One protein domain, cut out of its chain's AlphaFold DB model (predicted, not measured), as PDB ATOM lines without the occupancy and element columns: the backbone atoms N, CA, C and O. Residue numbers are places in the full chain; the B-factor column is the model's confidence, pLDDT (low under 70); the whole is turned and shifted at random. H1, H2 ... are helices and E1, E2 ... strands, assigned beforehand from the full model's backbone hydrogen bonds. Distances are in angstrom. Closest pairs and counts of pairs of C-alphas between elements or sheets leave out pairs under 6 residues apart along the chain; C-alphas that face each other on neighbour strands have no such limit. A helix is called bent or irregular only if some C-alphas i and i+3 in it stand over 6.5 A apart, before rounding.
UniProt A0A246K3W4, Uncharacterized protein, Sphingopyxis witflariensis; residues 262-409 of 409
ATOM      1  N   PRO A 262     200.895 202.342 189.375       94.50
ATOM      2  CA  PRO A 262     201.429 201.960 188.073       94.50
ATOM      3  C   PRO A 262     202.857 201.422 188.176       94.50
ATOM      4  O   PRO A 262     203.688 201.993 188.882       94.50
ATOM      5  N   ILE A 263     203.134 200.335 187.464       95.69
ATOM      6  CA  ILE A 263     204.476 199.755 187.369       95.69
ATOM      7  C   ILE A 263     205.006 200.063 185.975       95.69
ATOM      8  O   ILE A 263     204.299 199.837 184.999       95.69
ATOM      9  N   ALA A 264     206.241 200.551 185.900       95.81
ATOM     10  CA  ALA A 264     207.035 200.658 184.680       95.81
ATOM     11  C   ALA A 264     208.472 200.249 185.035       95.81
ATOM     12  O   ALA A 264     209.152 200.966 185.768       95.81
ATOM     13  N   THR A 265     208.896 199.048 184.635       96.56
ATOM     14  CA  THR A 265     210.193 198.473 185.032       96.56
ATOM     15  C   THR A 265     210.679 197.417 184.045       96.56
ATOM     16  O   THR A 265     209.887 196.827 183.315       96.56
ATOM     17  N   THR A 266     211.974 197.113 184.084       95.00
ATOM     18  CA  THR A 266     212.574 195.971 183.382       95.00
ATOM     19  C   THR A 266     212.745 194.799 184.347       95.00
ATOM     20  O   THR A 266     213.277 194.976 185.443       95.00
ATOM     21  N   VAL A 267     212.309 193.596 183.967       95.12
ATOM     22  CA  VAL A 267     212.484 192.374 184.767       95.12
ATOM     23  C   VAL A 267     212.655 191.142 183.872       95.12
ATOM     24  O   VAL A 267     211.948 190.993 182.876       95.12
ATOM     25  N   ALA A 268     213.612 190.270 184.211       92.12
ATOM     26  CA  ALA A 268     213.956 189.061 183.445       92.12
ATOM     27  C   ALA A 268     214.106 189.319 181.926       92.12
ATOM     28  O   ALA A 268     213.589 188.575 181.098       92.12
ATOM     29  N   GLY A 269     214.767 190.427 181.559       90.50
ATOM     30  CA  GLY A 269     215.001 190.813 180.161       90.50
ATOM     31  C   GLY A 269     213.782 191.361 179.404       90.50
ATOM     32  O   GLY A 269     213.866 191.520 178.189       90.50
ATOM     33  N   GLY A 270     212.662 191.645 180.083       92.62
ATOM     34  CA  GLY A 270     211.474 192.280 179.503       92.62
ATOM     35  C   GLY A 270     211.167 193.641 180.131       92.62
ATOM     36  O   GLY A 270     211.188 193.779 181.353       92.62
ATOM     37  N   ASN A 271     210.855 194.637 179.303       94.94
ATOM     38  CA  ASN A 271     210.310 195.929 179.713       94.94
ATOM     39  C   ASN A 271     208.796 195.795 179.903       94.94
ATOM     40  O   ASN A 271     208.086 195.418 178.972       94.94
ATOM     41  N   VAL A 272     208.302 196.098 181.102       95.69
ATOM     42  CA  VAL A 272     206.899 195.938 181.497       95.69
ATOM     43  C   VAL A 272     206.338 197.268 181.960       95.69
ATOM     44  O   VAL A 272     206.910 197.907 182.843       95.69
ATOM     45  N   ALA A 273     205.166 197.630 181.445       97.00
ATOM     46  CA  ALA A 273     204.318 198.645 182.048       97.00
ATOM     47  C   ALA A 273     202.916 198.085 182.309       97.00
ATOM     48  O   ALA A 273     202.357 197.392 181.464       97.00
ATOM     49  N   VAL A 274     202.337 198.376 183.473       96.88
ATOM     50  CA  VAL A 274     200.963 197.985 183.819       96.88
ATOM     51  C   VAL A 274     200.305 199.048 184.686       96.88
ATOM     52  O   VAL A 274     200.913 199.568 185.626       96.88
ATOM     53  N   ARG A 275     199.047 199.377 184.375       95.69
ATOM     54  CA  ARG A 275     198.247 200.319 185.162       95.69
ATOM     55  C   ARG A 275     196.752 200.173 184.926       95.69
ATOM     56  O   ARG A 275     196.301 199.653 183.907       95.69
ATOM     57  N   LEU A 276     195.994 200.702 185.874       94.50
ATOM     58  CA  LEU A 276     194.558 200.911 185.743       94.50
ATOM     59  C   LEU A 276     194.303 202.188 184.932       94.50
ATOM     60  O   LEU A 276     194.919 203.217 185.212       94.50
ATOM     61  N   LEU A 277     193.412 202.104 183.950       92.81
ATOM     62  CA  LEU A 277     192.964 203.202 183.097       92.81
ATOM     63  C   LEU A 277     191.468 203.464 183.315       92.81
ATOM     64  O   LEU A 277     190.711 202.534 183.612       92.81
ATOM     65  N   GLY A 278     191.074 204.735 183.205       89.38
ATOM     66  CA  GLY A 278     189.683 205.165 183.351       89.38
ATOM     67  C   GLY A 278     189.064 204.798 184.704       89.38
ATOM     68  O   GLY A 278     189.726 204.819 185.748       89.38
ATOM     69  N   ASP A 279     187.785 204.442 184.681       88.62
ATOM     70  CA  ASP A 279     187.008 203.938 185.813       88.62
ATOM     71  C   ASP A 279     186.966 202.402 185.824       88.62
ATOM     72  O   ASP A 279     185.911 201.778 185.925       88.62
ATOM     73  N   ALA A 280     188.144 201.774 185.721       90.56
ATOM     74  CA  ALA A 280     188.290 200.321 185.790       90.56
ATOM     75  C   ALA A 280     187.461 199.716 186.947       90.56
ATOM     76  O   ALA A 280     187.440 200.294 188.038       90.56
ATOM     77  N   PRO A 281     186.864 198.520 186.807       91.19
ATOM     78  CA  PRO A 281     186.098 197.896 187.887       91.19
ATOM     79  C   PRO A 281     186.910 197.765 189.187       91.19
ATOM     80  O   PRO A 281     188.094 197.426 189.129       91.19
ATOM     81  N   PRO A 282     186.329 197.996 190.379       91.00
ATOM     82  CA  PRO A 282     187.058 198.025 191.656       91.00
ATOM     83  C   PRO A 282     187.763 196.704 191.996       91.00
ATOM     84  O   PRO A 282     188.756 196.714 192.719       91.00
ATOM     85  N   GLY A 283     187.275 195.589 191.446       94.06
ATOM     86  CA  GLY A 283     187.874 194.265 191.585       94.06
ATOM     87  C   GLY A 283     189.073 193.990 190.677       94.06
ATOM     88  O   GLY A 283     189.654 192.909 190.793       94.06
ATOM     89  N   CYS A 284     189.462 194.905 189.778       95.62
ATOM     90  CA  CYS A 284     190.648 194.695 188.948       95.62
ATOM     91  C   CYS A 284     191.932 194.853 189.766       95.62
ATOM     92  O   CYS A 284     192.142 195.886 190.413       95.62
ATOM     93  N   PHE A 285     192.815 193.865 189.657       96.50
ATOM     94  CA  PHE A 285     194.143 193.841 190.253       96.50
ATOM     95  C   PHE A 285     195.183 193.432 189.215       96.50
ATOM     96  O   PHE A 285     194.896 192.692 188.277       96.50
ATOM     97  N   PHE A 286     196.416 193.862 189.436       97.25
ATOM     98  CA  PHE A 286     197.580 193.323 188.749       97.25
ATOM     99  C   PHE A 286     198.669 193.006 189.757       97.25
ATOM    100  O   PHE A 286     198.718 193.574 190.852       97.25
ATOM    101  N   VAL A 287     199.549 192.100 189.363       96.94
ATOM    102  CA  VAL A 287     200.714 191.709 190.138       96.94
ATOM    103  C   VAL A 287     201.836 191.304 189.195       96.94
ATOM    104  O   VAL A 287     201.636 190.500 188.287       96.94
ATOM    105  N   LEU A 288     203.014 191.876 189.430       96.81
ATOM    106  CA  LEU A 288     204.257 191.482 188.785       96.81
ATOM    107  C   LEU A 288     205.059 190.644 189.782       96.81
ATOM    108  O   LEU A 288     205.504 191.155 190.809       96.81
ATOM    109  N   CYS A 289     205.212 189.360 189.487       95.62
ATOM    110  CA  CYS A 289     205.974 188.416 190.290       95.62
ATOM    111  C   CYS A 289     207.345 188.181 189.649       95.62
ATOM    112  O   CYS A 289     207.456 188.122 188.424       95.62
ATOM    113  N   GLN A 290     208.369 187.947 190.470       94.38
ATOM    114  CA  GLN A 290     209.713 187.581 190.019       94.38
ATOM    115  C   GLN A 290     210.266 186.427 190.868       94.38
ATOM    116  O   GLN A 290     210.135 186.447 192.092       94.38
ATOM    117  N   GLY A 291     210.912 185.443 190.238       88.75
ATOM    118  CA  GLY A 291     211.557 184.321 190.926       88.75
ATOM    119  C   GLY A 291     212.537 183.567 190.025       88.75
ATOM    120  O   GLY A 291     212.247 183.359 188.863       88.75
ATOM    121  N   GLN A 292     213.709 183.177 190.545       85.69
ATOM    122  CA  GLN A 292     214.709 182.311 189.877       85.69
ATOM    123  C   GLN A 292     214.999 182.611 188.381       85.69
ATOM    124  O   GLN A 292     215.155 181.693 187.586       85.69
ATOM    125  N   GLY A 293     215.098 183.888 187.989       89.81
ATOM    126  CA  GLY A 293     215.356 184.276 186.587       89.81
ATOM    127  C   GLY A 293     214.113 184.268 185.684       89.81
ATOM    128  O   GLY A 293     214.209 184.560 184.494       89.81
ATOM    129  N   GLU A 294     212.944 183.991 186.253       93.62
ATOM    130  CA  GLU A 294     211.629 184.102 185.634       93.62
ATOM    131  C   GLU A 294     210.855 185.295 186.198       93.62
ATOM    132  O   GLU A 294     211.054 185.749 187.335       93.62
ATOM    133  N   ALA A 295     209.946 185.813 185.385       95.62
ATOM    134  CA  ALA A 295     208.986 186.820 185.782       95.62
ATOM    135  C   ALA A 295     207.617 186.490 185.199       95.62
ATOM    136  O   ALA A 295     207.488 185.843 184.160       95.62
ATOM    137  N   ALA A 296     206.583 186.913 185.914       95.75
ATOM    138  CA  ALA A 296     205.217 186.697 185.496       95.75
ATOM    139  C   ALA A 296     204.362 187.907 185.839       95.75
ATOM    140  O   ALA A 296     204.407 188.421 186.957       95.75
ATOM    141  N   LEU A 297     203.554 188.338 184.879       96.88
ATOM    142  CA  LEU A 297     202.534 189.349 185.089       96.88
ATOM    143  C   LEU A 297     201.180 188.660 185.103       96.88
ATOM    144  O   LEU A 297     200.830 187.961 184.155       96.88
ATOM    145  N   VAL A 298     200.415 188.892 186.161       96.88
ATOM    146  CA  VAL A 298     199.036 188.427 186.277       96.88
ATOM    147  C   VAL A 298     198.141 189.649 186.396       96.88
ATOM    148  O   VAL A 298     198.361 190.506 187.256       96.88
ATOM    149  N   ILE A 299     197.125 189.724 185.543       97.38
ATOM    150  CA  ILE A 299     196.056 190.715 185.635       97.38
ATOM    151  C   ILE A 299     194.733 189.985 185.836       97.38
ATOM    152  O   ILE A 299     194.461 188.997 185.160       97.38
ATOM    153  N   GLY A 300     193.907 190.443 186.772       96.75
ATOM    154  CA  GLY A 300     192.650 189.779 187.108       96.75
ATOM    155  C   GLY A 300     191.548 190.742 187.525       96.75
ATOM    156  O   GLY A 300     191.806 191.896 187.856       96.75
ATOM    157  N   GLU A 301     190.311 190.253 187.519       97.12
ATOM    158  CA  GLU A 301     189.117 190.953 187.993       97.12
ATOM    159  C   GLU A 301     188.330 190.044 188.945       97.12
ATOM    160  O   GLU A 301     187.807 189.000 188.543       97.12
ATOM    161  N   CYS A 302     188.236 190.444 190.214       96.56
ATOM    162  CA  CYS A 302     187.422 189.771 191.226       96.56
ATOM    163  C   CYS A 302     185.980 190.289 191.184       96.56
ATOM    164  O   CYS A 302     185.761 191.503 191.163       96.56
ATOM    165  N   LYS A 303     184.990 189.390 191.224       94.62
ATOM    166  CA  LYS A 303     183.573 189.772 191.330       94.62
ATOM    167  C   LYS A 303     183.077 189.653 192.766       94.62
ATOM    168  O   LYS A 303     183.275 188.635 193.419       94.62
ATOM    169  N   ALA A 304     182.369 190.681 193.222       93.81
ATOM    170  CA  ALA A 304     181.657 190.692 194.495       93.81
ATOM    171  C   ALA A 304     180.351 191.485 194.371       93.81
ATOM    172  O   ALA A 304     180.128 192.178 193.378       93.81
ATOM    173  N   ALA A 305     179.499 191.398 195.393       91.19
ATOM    174  CA  ALA A 305     178.232 192.127 195.440       91.19
ATOM    175  C   ALA A 305     178.419 193.645 195.624       91.19
ATOM    176  O   ALA A 305     177.565 194.422 195.200       91.19
ATOM    177  N   THR A 306     179.523 194.074 196.247       91.12
ATOM    178  CA  THR A 306     179.817 195.489 196.502       91.12
ATOM    179  C   THR A 306     181.219 195.870 196.018       91.12
ATOM    180  O   THR A 306     182.127 195.039 195.967       91.12
ATOM    181  N   ALA A 307     181.413 197.146 195.667       89.00
ATOM    182  CA  ALA A 307     182.715 197.668 195.246       89.00
ATOM    183  C   ALA A 307     183.822 197.519 196.318       89.00
ATOM    184  O   ALA A 307     184.930 197.122 195.949       89.00
ATOM    185  N   PRO A 308     183.566 197.772 197.621       89.81
ATOM    186  CA  PRO A 308     184.553 197.526 198.675       89.81
ATOM    187  C   PRO A 308     184.957 196.054 198.794       89.81
ATOM    188  O   PRO A 308     186.147 195.769 198.917       89.81
ATOM    189  N   ASP A 309     184.001 195.127 198.702       93.12
ATOM    190  CA  ASP A 309     184.293 193.691 198.774       93.12
ATOM    191  C   ASP A 309     185.119 193.238 197.566       93.12
ATOM    192  O   ASP A 309     186.093 192.501 197.717       93.12
ATOM    193  N   ALA A 310     184.786 193.735 196.368       93.81
ATOM    194  CA  ALA A 310     185.547 193.453 195.155       93.81
ATOM    195  C   ALA A 310     186.996 193.949 195.283       93.81
ATOM    196  O   ALA A 310     187.924 193.216 194.948       93.81
ATOM    197  N   LEU A 311     187.202 195.156 195.825       93.38
ATOM    198  CA  LEU A 311     188.534 195.715 196.071       93.38
ATOM    199  C   LEU A 311     189.307 194.928 197.138       93.38
ATOM    200  O   LEU A 311     190.505 194.688 196.979       93.38
ATOM    201  N   ALA A 312     188.644 194.513 198.220       94.12
ATOM    202  CA  ALA A 312     189.255 193.697 199.264       94.12
ATOM    203  C   ALA A 312     189.735 192.346 198.708       94.12
ATOM    204  O   ALA A 312     190.872 191.947 198.968       94.12
ATOM    205  N   LEU A 313     188.912 191.693 197.878       96.62
ATOM    206  CA  LEU A 313     189.294 190.479 197.156       96.62
ATOM    207  C   LEU A 313     190.458 190.733 196.195       96.62
ATOM    208  O   LEU A 313     191.397 189.946 196.183       96.62
ATOM    209  N   ALA A 314     190.461 191.851 195.465       96.50
ATOM    210  CA  ALA A 314     191.549 192.218 194.556       96.50
ATOM    211  C   ALA A 314     192.897 192.367 195.292       96.50
ATOM    212  O   ALA A 314     193.932 191.880 194.831       96.50
ATOM    213  N   ILE A 315     192.895 193.014 196.465       95.88
ATOM    214  CA  ILE A 315     194.087 193.175 197.314       95.88
ATOM    215  C   ILE A 315     194.549 191.817 197.861       95.88
ATOM    216  O   ILE A 315     195.749 191.527 197.862       95.88
ATOM    217  N   ALA A 316     193.614 190.973 198.306       96.38
ATOM    218  CA  ALA A 316     193.923 189.635 198.802       96.38
ATOM    219  C   ALA A 316     194.496 188.730 197.696       96.38
ATOM    220  O   ALA A 316     195.522 188.082 197.914       96.38
ATOM    221  N   ALA A 317     193.896 188.755 196.502       96.81
ATOM    222  CA  ALA A 317     194.341 188.020 195.323       96.81
ATOM    223  C   ALA A 317     195.758 188.434 194.914       96.81
ATOM    224  O   ALA A 317     196.625 187.575 194.756       96.81
ATOM    225  N   ARG A 318     196.034 189.745 194.843       96.38
ATOM    226  CA  ARG A 318     197.392 190.259 194.608       96.38
ATOM    227  C   ARG A 318     198.387 189.672 195.611       96.38
ATOM    228  O   ARG A 318     199.375 189.072 195.203       96.38
ATOM    229  N   GLY A 319     198.111 189.798 196.910       95.88
ATOM    230  CA  GLY A 319     199.013 189.293 197.947       95.88
ATOM    231  C   GLY A 319     199.207 187.773 197.902       95.88
ATOM    232  O   GLY A 319     200.273 187.276 198.260       95.88
ATOM    233  N   PHE A 320     198.197 187.017 197.468       97.25
ATOM    234  CA  PHE A 320     198.314 185.577 197.249       97.25
ATOM    235  C   PHE A 320     199.274 185.249 196.104       97.25
ATOM    236  O   PHE A 320     200.212 184.478 196.311       97.25
ATOM    237  N   PHE A 321     199.084 185.863 194.934       96.81
ATOM    238  CA  PHE A 321     199.930 185.614 193.768       96.81
ATOM    239  C   PHE A 321     201.379 186.047 194.003       96.81
ATOM    240  O   PHE A 321     202.279 185.276 193.684       96.81
ATOM    241  N   GLU A 322     201.611 187.187 194.669       95.31
ATOM    242  CA  GLU A 322     202.963 187.629 195.061       95.31
ATOM    243  C   GLU A 322     203.724 186.556 195.857       95.31
ATOM    244  O   GLU A 322     204.943 186.450 195.748       95.31
ATOM    245  N   ARG A 323     203.020 185.750 196.665       94.88
ATOM    246  CA  ARG A 323     203.637 184.741 197.539       94.88
ATOM    247  C   ARG A 323     203.672 183.335 196.954       94.88
ATOM    248  O   ARG A 323     204.548 182.566 197.332       94.88
ATOM    249  N   GLN A 324     202.695 182.962 196.131       94.94
ATOM    250  CA  GLN A 324     202.457 181.558 195.773       94.94
ATOM    251  C   GLN A 324     202.756 181.225 194.311       94.94
ATOM    252  O   GLN A 324     202.956 180.049 194.014       94.94
ATOM    253  N   LEU A 325     202.838 182.218 193.412       93.56
ATOM    254  CA  LEU A 325     202.892 181.968 191.967       93.56
ATOM    255  C   LEU A 325     204.079 181.081 191.554       93.56
ATOM    256  O   LEU A 325     203.884 180.069 190.891       93.56
ATOM    257  N   PHE A 326     205.294 181.399 192.007       92.12
ATOM    258  CA  PHE A 326     206.483 180.587 191.712       92.12
ATOM    259  C   PHE A 326     206.737 179.460 192.722       92.12
ATOM    260  O   PHE A 326     207.545 178.576 192.462       92.12
ATOM    261  N   VAL A 327     206.048 179.458 193.867       91.31
ATOM    262  CA  VAL A 327     206.177 178.390 194.874       91.31
ATOM    263  C   VAL A 327     205.414 177.140 194.440       91.31
ATOM    264  O   VAL A 327     205.887 176.027 194.642       91.31
ATOM    265  N   GLN A 328     204.231 177.323 193.852       88.19
ATOM    266  CA  GLN A 328     203.347 176.228 193.445       88.19
ATOM    267  C   GLN A 328     203.407 175.937 191.939       88.19
ATOM    268  O   GLN A 328     202.894 174.912 191.496       88.19
ATOM    269  N   GLY A 329     204.038 176.824 191.164       90.31
ATOM    270  CA  GLY A 329     203.955 176.852 189.706       90.31
ATOM    271  C   GLY A 329     202.773 177.702 189.230       90.31
ATOM    272  O   GLY A 329     201.724 177.747 189.881       90.31
ATOM    273  N   ALA A 330     202.951 178.380 188.092       90.12
ATOM    274  CA  ALA A 330     202.009 179.385 187.600       90.12
ATOM    275  C   ALA A 330     200.586 178.827 187.432       90.12
ATOM    276  O   ALA A 330     199.651 179.377 188.011       90.12
ATOM    277  N   ASP A 331     200.424 177.702 186.733       92.25
ATOM    278  CA  ASP A 331     199.106 177.114 186.452       92.25
ATOM    279  C   ASP A 331     198.363 176.693 187.729       92.25
ATOM    280  O   ASP A 331     197.191 177.022 187.915       92.25
ATOM    281  N   ALA A 332     199.053 176.021 188.655       93.25
ATOM    282  CA  ALA A 332     198.458 175.569 189.911       93.25
ATOM    283  C   ALA A 332     198.034 176.749 190.800       93.25
ATOM    284  O   ALA A 332     196.942 176.741 191.377       93.25
ATOM    285  N   ALA A 333     198.868 177.789 190.880       94.12
ATOM    286  CA  ALA A 333     198.544 179.001 191.618       94.12
ATOM    287  C   ALA A 333     197.374 179.769 190.978       94.12
ATOM    288  O   ALA A 333     196.537 180.304 191.706       94.12
ATOM    289  N   LEU A 334     197.277 179.814 189.645       94.69
ATOM    290  CA  LEU A 334     196.158 180.447 188.936       94.69
ATOM    291  C   LEU A 334     194.833 179.737 189.214       94.69
ATOM    292  O   LEU A 334     193.856 180.410 189.542       94.69
ATOM    293  N   GLU A 335     194.800 178.406 189.161       94.69
ATOM    294  CA  GLU A 335     193.601 177.622 189.484       94.69
ATOM    295  C   GLU A 335     193.157 177.823 190.940       94.69
ATOM    296  O   GLU A 335     191.992 178.132 191.211       94.69
ATOM    297  N   LEU A 336     194.094 177.749 191.891       94.88
ATOM    298  CA  LEU A 336     193.799 177.984 193.308       94.88
ATOM    299  C   LEU A 336     193.342 179.422 193.577       94.88
ATOM    300  O   LEU A 336     192.395 179.641 194.333       94.88
ATOM    301  N   GLY A 337     193.979 180.404 192.936       94.00
ATOM    302  CA  GLY A 337     193.600 181.809 193.042       94.00
ATOM    303  C   GLY A 337     192.202 182.076 192.482       94.00
ATOM    304  O   GLY A 337     191.409 182.762 193.131       94.00
ATOM    305  N   ARG A 338     191.863 181.494 191.319       95.25
ATOM    306  CA  ARG A 338     190.522 181.605 190.718       95.25
ATOM    307  C   ARG A 338     189.444 181.108 191.674       95.25
ATOM    308  O   ARG A 338     188.457 181.815 191.888       95.25
ATOM    309  N   ALA A 339     189.660 179.939 192.275       92.50
ATOM    310  CA  ALA A 339     188.722 179.342 193.219       92.50
ATOM    311  C   ALA A 339     188.598 180.146 194.528       92.50
ATOM    312  O   ALA A 339     187.493 180.312 195.042       92.50
ATOM    313  N   ALA A 340     189.708 180.662 195.064       94.44
ATOM    314  CA  ALA A 340     189.736 181.303 196.380       94.44
ATOM    315  C   ALA A 340     189.214 182.753 196.397       94.44
ATOM    316  O   ALA A 340     188.647 183.175 197.403       94.44
ATOM    317  N   TYR A 341     189.403 183.519 195.314       96.19
ATOM    318  CA  TYR A 341     189.142 184.970 195.305       96.19
ATOM    319  C   TYR A 341     188.028 185.407 194.345       96.19
ATOM    320  O   TYR A 341     187.926 186.592 194.027       96.19
ATOM    321  N   ALA A 342     187.187 184.472 193.885       94.69
ATOM    322  CA  ALA A 342     186.072 184.743 192.969       94.69
ATOM    323  C   ALA A 342     186.506 185.530 191.714       94.69
ATOM    324  O   ALA A 342     185.873 186.510 191.300       94.69
ATOM    325  N   ILE A 343     187.624 185.112 191.116       96.25
ATOM    326  CA  ILE A 343     188.219 185.788 189.962       96.25
ATOM    327  C   ILE A 343     187.417 185.431 188.709       96.25
ATOM    328  O   ILE A 343     187.432 184.290 188.251       96.25
ATOM    329  N   ALA A 344     186.718 186.413 188.144       94.44
ATOM    330  CA  ALA A 344     185.864 186.214 186.978       94.44
ATOM    331  C   ALA A 344     186.650 186.223 185.664       94.44
ATOM    332  O   ALA A 344     186.312 185.494 184.734       94.44
ATOM    333  N   ARG A 345     187.694 187.051 185.588       95.06
ATOM    334  CA  ARG A 345     188.599 187.156 184.439       95.06
ATOM    335  C   ARG A 345     190.025 187.224 184.951       95.06
ATOM    336  O   ARG A 345     190.280 187.914 185.934       95.06
ATOM    337  N   ILE A 346     190.938 186.519 184.302       95.69
ATOM    338  CA  ILE A 346     192.363 186.579 184.618       95.69
ATOM    339  C   ILE A 346     193.150 186.153 183.398       95.69
ATOM    340  O   ILE A 346     192.848 185.136 182.773       95.69
ATOM    341  N   GLU A 347     194.139 186.974 183.101       95.25
ATOM    342  CA  GLU A 347     195.105 186.804 182.035       95.25
ATOM    343  C   GLU A 347     196.490 186.841 182.668       95.25
ATOM    344  O   GLU A 347     196.720 187.529 183.670       95.25
ATOM    345  N   HIS A 348     197.420 186.088 182.099       94.75
ATOM    346  CA  HIS A 348     198.777 186.056 182.610       94.75
ATOM    347  C   HIS A 348     199.792 185.851 181.492       94.75
ATOM    348  O   HIS A 348     199.484 185.315 180.428       94.75
ATOM    349  N   LEU A 349     201.022 186.272 181.762       94.81
ATOM    350  CA  LEU A 349     202.177 185.986 180.926       94.81
ATOM    351  C   LEU A 349     203.350 185.616 181.814       94.81
ATOM    352  O   LEU A 349     203.610 186.315 182.790       94.81
ATOM    353  N   VAL A 350     204.057 184.551 181.447       94.12
ATOM    354  CA  VAL A 350     205.305 184.119 182.081       94.12
ATOM    355  C   VAL A 350     206.424 184.236 181.055       94.12
ATOM    356  O   VAL A 350     206.237 183.878 179.890       94.12
ATOM    357  N   TRP A 351     207.575 184.750 181.476       95.00
ATOM    358  CA  TRP A 351     208.791 184.807 180.670       95.00
ATOM    359  C   TRP A 351     210.020 184.555 181.540       95.00
ATOM    360  O   TRP A 351     209.967 184.641 182.768       95.00
ATOM    361  N   SER A 352     211.137 184.234 180.895       94.06
ATOM    362  CA  SER A 352     212.418 184.018 181.568       94.06
ATOM    363  C   SER A 352     213.498 184.893 180.960       94.06
ATOM    364  O   SER A 352     213.398 185.315 179.812       94.06
ATOM    365  N   GLU A 353     214.574 185.109 181.703       91.25
ATOM    366  CA  GLU A 353     215.758 185.813 181.210       91.25
ATOM    367  C   GLU A 353     216.372 185.118 179.982       91.25
ATOM    368  O   GLU A 353     216.887 185.772 179.076       91.25
ATOM    369  N   THR A 354     216.265 183.789 179.911       90.19
ATOM    370  CA  THR A 354     216.734 182.985 178.771       90.19
ATOM    371  C   THR A 354     215.790 183.000 177.570       90.19
ATOM    372  O   THR A 354     216.203 182.657 176.464       90.19
ATOM    373  N   ALA A 355     214.531 183.391 177.771       89.69
ATOM    374  CA  ALA A 355     213.510 183.500 176.736       89.69
ATOM    375  C   ALA A 355     212.653 184.754 176.993       89.69
ATOM    376  O   ALA A 355     211.486 184.635 177.391       89.69
ATOM    377  N   PRO A 356     213.235 185.959 176.822       88.12
ATOM    378  CA  PRO A 356     212.503 187.196 177.020       88.12
ATOM    379  C   PRO A 356     211.417 187.346 175.942       88.12
ATOM    380  O   PRO A 356     211.530 186.765 174.857       88.12
ATOM    381  N   PRO A 357     210.370 188.141 176.208       87.44
ATOM    382  CA  PRO A 357     209.317 188.405 175.236       87.44
ATOM    383  C   PRO A 357     209.915 189.057 173.983       87.44
ATOM    384  O   PRO A 357     210.590 190.081 174.071       87.44
ATOM    385  N   THR A 358     209.715 188.429 172.822       80.56
ATOM    386  CA  THR A 358     210.301 188.867 171.544       80.56
ATOM    387  C   THR A 358     209.548 190.027 170.912       80.56
ATOM    388  O   THR A 358     210.189 190.930 170.384       80.56
ATOM    389  N   ASP A 359     208.219 190.021 171.019       84.88
ATOM    390  CA  ASP A 359     207.333 191.044 170.463       84.88
ATOM    391  C   ASP A 359     206.597 191.780 171.584       84.88
ATOM    392  O   ASP A 359     206.363 191.218 172.662       84.88
ATOM    393  N   ALA A 360     206.204 193.028 171.321       86.19
ATOM    394  CA  ALA A 360     205.350 193.788 172.221       86.19
ATOM    395  C   ALA A 360     203.998 193.075 172.381       86.19
ATOM    396  O   ALA A 360     203.209 192.952 171.443       86.19
ATOM    397  N   LYS A 361     203.730 192.581 173.588       91.88
ATOM    398  CA  LYS A 361     202.496 191.896 173.963       91.88
ATOM    399  C   LYS A 361     201.661 192.806 174.849       91.88
ATOM    400  O   LYS A 361     202.087 193.168 175.946       91.88
ATOM    401  N   LEU A 362     200.455 193.129 174.386       93.50
ATOM    402  CA  LEU A 362     199.454 193.838 175.172       93.50
ATOM    403  C   LEU A 362     198.434 192.853 175.748       93.50
ATOM    404  O   LEU A 362     197.811 192.080 175.016       93.50
ATOM    405  N   ILE A 363     198.246 192.915 177.064       94.25
ATOM    406  CA  ILE A 363     197.249 192.140 177.803       94.25
ATOM    407  C   ILE A 363     196.325 193.134 178.496       94.25
ATOM    408  O   ILE A 363     196.794 194.066 179.152       94.25
ATOM    409  N   ALA A 364     195.014 192.951 178.352       94.75
ATOM    410  CA  ALA A 364     194.040 193.847 178.953       94.75
ATOM    411  C   ALA A 364     192.834 193.111 179.536       94.75
ATOM    412  O   ALA A 364     192.366 192.106 179.004       94.75
ATOM    413  N   LEU A 365     192.298 193.675 180.615       94.00
ATOM    414  CA  LEU A 365     190.969 193.384 181.134       94.00
ATOM    415  C   LEU A 365     190.092 194.612 180.910       94.00
ATOM    416  O   LEU A 365     189.919 195.445 181.797       94.00
ATOM    417  N   ALA A 366     189.579 194.709 179.690       93.06
ATOM    418  CA  ALA A 366     188.606 195.704 179.254       93.06
ATOM    419  C   ALA A 366     187.526 195.017 178.399       93.06
ATOM    420  O   ALA A 366     187.465 193.779 178.335       93.06
ATOM    421  N   GLU A 367     186.654 195.798 177.767       92.38
ATOM    422  CA  GLU A 367     185.723 195.290 176.758       92.38
ATOM    423  C   GLU A 367     186.485 194.679 175.562       92.38
ATOM    424  O   GLU A 367     187.581 195.154 175.234       92.38
ATOM    425  N   PRO A 368     185.957 193.629 174.901       91.06
ATOM    426  CA  PRO A 368     186.670 192.939 173.821       91.06
ATOM    427  C   PRO A 368     187.066 193.858 172.659       91.06
ATOM    428  O   PRO A 368     188.190 193.780 172.174       91.06
ATOM    429  N   GLU A 369     186.179 194.772 172.255       92.56
ATOM    430  CA  GLU A 369     186.447 195.715 171.160       92.56
ATOM    431  C   GLU A 369     187.552 196.716 171.518       92.56
ATOM    432  O   GLU A 369     188.454 196.965 170.719       92.56
ATOM    433  N   LEU A 370     187.530 197.257 172.742       92.12
ATOM    434  CA  LEU A 370     188.579 198.151 173.243       92.12
ATOM    435  C   LEU A 370     189.919 197.426 173.392       92.12
ATOM    436  O   LEU A 370     190.964 197.994 173.084       92.12
ATOM    437  N   THR A 371     189.884 196.165 173.824       92.56
ATOM    438  CA  THR A 371     191.076 195.316 173.929       92.56
ATOM    439  C   THR A 371     191.711 195.112 172.556       92.56
ATOM    440  O   THR A 371     192.910 195.338 172.415       92.56
ATOM    441  N   GLN A 372     190.911 194.783 171.535       93.50
ATOM    442  CA  GLN A 372     191.406 194.623 170.168       93.50
ATOM    443  C   GLN A 372     191.994 195.932 169.626       93.50
ATOM    444  O   GLN A 372     193.112 195.939 169.128       93.50
ATOM    445  N   ARG A 373     191.304 197.068 169.800       93.56
ATOM    446  CA  ARG A 373     191.812 198.381 169.358       93.56
ATOM    447  C   ARG A 373     193.125 198.767 170.040       93.56
ATOM    448  O   ARG A 373     193.997 199.347 169.399       93.56
ATOM    449  N   ALA A 374     193.272 198.460 171.328       93.06
ATOM    450  CA  ALA A 374     194.514 198.693 172.058       93.06
ATOM    451  C   ALA A 374     195.651 197.789 171.549       93.06
ATOM    452  O   ALA A 374     196.783 198.255 171.419       93.06
ATOM    453  N   GLN A 375     195.358 196.526 171.224       93.50
ATOM    454  CA  GLN A 375     196.320 195.599 170.615       93.50
ATOM    455  C   GLN A 375     196.750 196.063 169.221       93.50
ATOM    456  O   GLN A 375     197.947 196.109 168.944       93.50
ATOM    457  N   ASP A 376     195.798 196.474 168.381       92.50
ATOM    458  CA  ASP A 376     196.074 197.018 167.049       92.50
ATOM    459  C   ASP A 376     196.957 198.267 167.151       92.50
ATOM    460  O   ASP A 376     197.912 198.413 166.392       92.50
ATOM    461  N   TYR A 377     196.691 199.140 168.128       91.25
ATOM    462  CA  TYR A 377     197.511 200.324 168.381       91.25
ATOM    463  C   TYR A 377     198.942 199.965 168.800       91.25
ATOM    464  O   TYR A 377     199.899 200.496 168.239       91.25
ATOM    465  N   ALA A 378     199.103 199.033 169.745       91.06
ATOM    466  CA  ALA A 378     200.418 198.573 170.189       91.06
ATOM    467  C   ALA A 378     201.226 197.901 169.059       91.06
ATOM    468  O   ALA A 378     202.452 197.934 169.079       91.06
ATOM    469  N   ALA A 379     200.553 197.330 168.054       90.94
ATOM    470  CA  ALA A 379     201.198 196.724 166.893       90.94
ATOM    471  C   ALA A 379     201.720 197.744 165.858       90.94
ATOM    472  O   ALA A 379     202.556 197.379 165.032       90.94
ATOM    473  N   ILE A 380     201.250 199.001 165.880       90.88
ATOM    474  CA  ILE A 380     201.677 200.042 164.923       90.88
ATOM    475  C   ILE A 380     203.123 200.482 165.186       90.88
ATOM    476  O   ILE A 380     203.875 200.691 164.235       90.88
ATOM    477  N   ASP A 381     203.510 200.612 166.456       88.31
ATOM    478  CA  ASP A 381     204.866 200.988 166.863       88.31
ATOM    479  C   ASP A 381     205.392 200.038 167.954       88.31
ATOM    480  O   ASP A 381     205.370 200.370 169.142       88.31
ATOM    481  N   PRO A 382     205.874 198.842 167.569       84.06
ATOM    482  CA  PRO A 382     206.370 197.847 168.518       84.06
ATOM    483  C   PRO A 382     207.691 198.254 169.191       84.06
ATOM    484  O   PRO A 382     208.178 197.524 170.052       84.06
ATOM    485  N   ALA A 383     208.304 199.373 168.779       86.56
ATOM    486  CA  ALA A 383     209.541 199.890 169.357       86.56
ATOM    487  C   ALA A 383     209.300 200.957 170.440       86.56
ATOM    488  O   ALA A 383     210.237 201.304 171.165       86.56
ATOM    489  N   ALA A 384     208.075 201.482 170.563       90.94
ATOM    490  CA  ALA A 384     207.729 202.468 171.580       90.94
ATOM    491  C   ALA A 384     207.879 201.901 173.001       90.94
ATOM    492  O   ALA A 384     207.679 200.715 173.247       90.94
ATOM    493  N   GLU A 385     208.232 202.747 173.971       93.50
ATOM    494  CA  GLU A 385     208.340 202.326 175.370       93.50
ATOM    495  C   GLU A 385     206.967 201.853 175.903       93.50
ATOM    496  O   GLU A 385     205.959 202.520 175.639       93.50
ATOM    497  N   PRO A 386     206.878 200.769 176.704       94.06
ATOM    498  CA  PRO A 386     205.592 200.244 177.173       94.06
ATOM    499  C   PRO A 386     204.743 201.270 177.934       94.06
ATOM    500  O   PRO A 386     203.517 201.265 177.836       94.06
ATOM    501  N   SER A 387     205.386 202.172 178.682       94.38
ATOM    502  CA  SER A 387     204.729 203.267 179.405       94.38
ATOM    503  C   SER A 387     204.095 204.282 178.441       94.38
ATOM    504  O   SER A 387     202.926 204.632 178.609       94.38
ATOM    505  N   ALA A 388     204.817 204.666 177.384       95.00
ATOM    506  CA  ALA A 388     204.354 205.581 176.346       95.00
ATOM    507  C   ALA A 388     203.184 204.995 175.540       95.00
ATOM    508  O   ALA A 388     202.224 205.708 175.243       95.00
ATOM    509  N   ILE A 389     203.213 203.688 175.249       94.06
ATOM    510  CA  ILE A 389     202.084 202.988 174.613       94.06
ATOM    511  C   ILE A 389     200.837 203.092 175.500       94.06
ATOM    512  O   ILE A 389     199.755 203.434 175.018       94.06
ATOM    513  N   LEU A 390     200.973 202.856 176.810       95.69
ATOM    514  CA  LEU A 390     199.852 202.989 177.741       95.69
ATOM    515  C   LEU A 390     199.360 204.438 177.876       95.69
ATOM    516  O   LEU A 390     198.159 204.638 178.072       95.69
ATOM    517  N   ASP A 391     200.240 205.443 177.799       94.62
ATOM    518  CA  ASP A 391     199.880 206.874 177.765       94.62
ATOM    519  C   ASP A 391     199.060 207.226 176.537       94.62
ATOM    520  O   ASP A 391     197.989 207.821 176.662       94.62
ATOM    521  N   ALA A 392     199.497 206.777 175.368       93.12
ATOM    522  CA  ALA A 392     198.750 206.991 174.146       93.12
ATOM    523  C   ALA A 392     197.390 206.278 174.165       93.12
ATOM    524  O   ALA A 392     196.389 206.882 173.793       93.12
ATOM    525  N   ILE A 393     197.316 205.039 174.665       94.06
ATOM    526  CA  ILE A 393     196.041 204.320 174.834       94.06
ATOM    527  C   ILE A 393     195.098 205.089 175.765       94.06
ATOM    528  O   ILE A 393     193.922 205.247 175.443       94.06
ATOM    529  N   ALA A 394     195.605 205.597 176.892       93.50
ATOM    530  CA  ALA A 394     194.799 206.355 177.847       93.50
ATOM    531  C   ALA A 394     194.196 207.624 177.232       93.50
ATOM    532  O   ALA A 394     193.054 207.954 177.529       93.50
ATOM    533  N   VAL A 395     194.952 208.312 176.370       92.31
ATOM    534  CA  VAL A 395     194.526 209.565 175.729       92.31
ATOM    535  C   VAL A 395     193.642 209.325 174.503       92.31
ATOM    536  O   VAL A 395     192.682 210.054 174.291       92.31
ATOM    537  N   LEU A 396     193.969 208.339 173.665       91.56
ATOM    538  CA  LEU A 396     193.318 208.146 172.365       91.56
ATOM    539  C   LEU A 396     192.066 207.274 172.439       91.56
ATOM    540  O   LEU A 396     191.173 207.418 171.604       91.56
ATOM    541  N   LEU A 397     192.033 206.325 173.378       91.88
ATOM    542  CA  LEU A 397     190.951 205.347 173.495       91.88
ATOM    543  C   LEU A 397     190.091 205.555 174.745       91.88
ATOM    544  O   LEU A 397     189.032 204.939 174.814       91.88
ATOM    545  N   GLU A 398     190.549 206.375 175.702       91.31
ATOM    546  CA  GLU A 398     189.899 206.646 176.997       91.31
ATOM    547  C   GLU A 398     189.286 205.387 177.652       91.31
ATOM    548  O   GLU A 398     188.102 205.376 177.987       91.31
ATOM    549  N   PRO A 399     190.041 204.279 177.795       92.69
ATOM    550  CA  PRO A 399     189.436 203.012 178.165       92.69
ATOM    551  C   PRO A 399     189.223 202.890 179.676       92.69
ATOM    552  O   PRO A 399     190.076 203.286 180.473       92.69
ATOM    553  N   ASP A 400     188.155 202.191 180.053       92.12
ATOM    554  CA  ASP A 400     187.920 201.740 181.423       92.12
ATOM    555  C   ASP A 400     188.420 200.299 181.585       92.12
ATOM    556  O   ASP A 400     187.845 199.351 181.042       92.12
ATOM    557  N   GLY A 401     189.517 200.102 182.320       93.19
ATOM    558  CA  GLY A 401     190.049 198.755 182.527       93.19
ATOM    559  C   GLY A 401     191.485 198.684 183.026       93.19
ATOM    560  O   GLY A 401     192.088 199.659 183.467       93.19
ATOM    561  N   LEU A 402     192.043 197.479 182.974       95.44
ATOM    562  CA  LEU A 402     193.424 197.203 183.356       95.44
ATOM    563  C   LEU A 402     194.225 196.824 182.118       95.44
ATOM    564  O   LEU A 402     193.840 195.896 181.414       95.44
ATOM    565  N   PHE A 403     195.337 197.513 181.881       97.00
ATOM    566  CA  PHE A 403     196.156 197.328 180.690       97.00
ATOM    567  C   PHE A 403     197.610 197.111 181.074       97.00
ATOM    568  O   PHE A 403     198.139 197.776 181.971       97.00
ATOM    569  N   ALA A 404     198.250 196.192 180.365       96.81
ATOM    570  CA  ALA A 404     199.657 195.894 180.500       96.81
ATOM    571  C   ALA A 404     200.314 195.709 179.138       96.81
ATOM    572  O   ALA A 404     199.746 195.070 178.254       96.81
ATOM    573  N   VAL A 405     201.528 196.229 179.001       96.06
ATOM    574  CA  VAL A 405     202.376 196.064 177.822       96.06
ATOM    575  C   VAL A 405     203.710 195.492 178.270       96.06
ATOM    576  O   VAL A 405     204.304 195.962 179.241       96.06
ATOM    577  N   ILE A 406     204.157 194.454 177.572       94.75
ATOM    578  CA  ILE A 406     205.405 193.749 177.847       94.75
ATOM    579  C   ILE A 406     206.162 193.605 176.531       94.75
ATOM    580  O   ILE A 406     205.610 193.075 175.574       94.75
ATOM    581  N   GLN A 407     207.422 194.027 176.482       92.75
ATOM    582  CA  GLN A 407     208.275 193.872 175.301       92.75
ATOM    583  C   GLN A 407     209.717 193.567 175.692       92.75
ATOM    584  O   GLN A 407     210.052 193.548 176.877       92.75
ATOM    585  N   ARG A 408     210.584 193.333 174.708       89.81
ATOM    586  CA  ARG A 408     212.000 193.070 174.964       89.81
ATOM    587  C   ARG A 408     212.684 194.251 175.674       89.81
ATOM    588  O   ARG A 408     212.455 195.410 175.324       89.81
ATOM    589  N   GLY A 409     213.475 193.898 176.692       81.25
ATOM    590  CA  GLY A 409     214.331 194.746 177.529       81.25
ATOM    591  C   GLY A 409     215.360 195.551 176.762       81.25
ATOM    592  O   GLY A 409     216.037 194.928 175.911       81.25
TER     593      GLY A 409
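What this domain is: This is residues 262 to 409 of the 409 residues of an uncharacterized protein of Sphingopyxis witflariensis (UniProt A0A246K3W4). Two small sheets stand face to face as a sandwich with their strands nearly aligned, and a pair of helices covers the outside of each: H3 and H4 over E1 E2 E7 E6, H1 and H2 over E3 E4 E5. The printed part has 148 residues, with seven named strands and four named helices in the order E1 E2 E3 E4 H1 H2 E5 E6 H3 H4 E7. Both sheets are antiparallel, and the class is mixed, helices and strands. The whole is compact, with a radius of gyration of the C-alphas of 14.7 A and spans of 38 by 36 by 21 A.

How they stand to each other: Begin at E1, residues 263 to 267, which forms a hairpin with E2, residues 270 to 277; N 265 and O 272 are 2.9 A apart. E2 is also antiparallel to E7, residues 401 to 408, with N 273 and O 405 at 2.9 A, and E7 to the edge strand E6, residues 361 to 365, with N 363 and O 404 at 2.9 A. Next look at the hairpin of E3, residues 284 to 291, and E4, residues 294 to 302, where N 287 and O 298 are 2.9 A apart. E5, residues 343 to 352, is on the other side of E4, with N 297 and O 349 at 2.9 A. Both sheets are twisted; in the sandwich, two sheets face to face, their facing parts are 10.2 A centre to centre and their strands stand at 15 degrees. H1, residues 307 to 328, and H2, residues 330 to 340, lie on the same face of E3 E4 E5, making two layers, helices on one face of a sheet; H2 has a height over the sheet of 9.7 A. They form a helical hairpin, in which H1 touches H2 with residues 317 to 325 alone; their closest C-alphas, Leu 325 and Ala 333, are 5.3 A apart. H3, residues 368 to 380, over E6, and H4, residues 386 to 396, over E2 and E7, make two layers with the first sheet, each at a height of 8.8 A. H3 and H4 only just touch, with 3 pairs of C-alphas within 8 A, the closest those of Ala 374 and Ile 393 at 6.5 A, at a steep tilt of 56 degrees. In H2, H3 and H4 every O i to N i+4 pair is within hydrogen-bond range; in H1, 15 of 18 are.

Where its parts are: Find C-alpha 263 at (204.476, 199.755, 187.369), where E1 begins. H1, 29.8 A long, starts at C-alpha 307, (182.715, 197.668, 195.246); it has a kink of 41 degrees near residue 322 and is irregular, with C-alphas 323 and 326 7.7 A apart. E5 runs 25.7 A, E4 25.5 A, E7 23.9 A and E3 23.4 A. E7 ends at C-alpha 408, (212.000, 193.070, 174.964).

The domain as a whole: The farthest C-alphas, those of Ala 305 and Thr 354, are 42.9 A apart. The printed part has no cut and no long link, and ends at Gly 409, the chain's last residue. The mean pLDDT of the printed part is 93.2, and no printed residue is under 70.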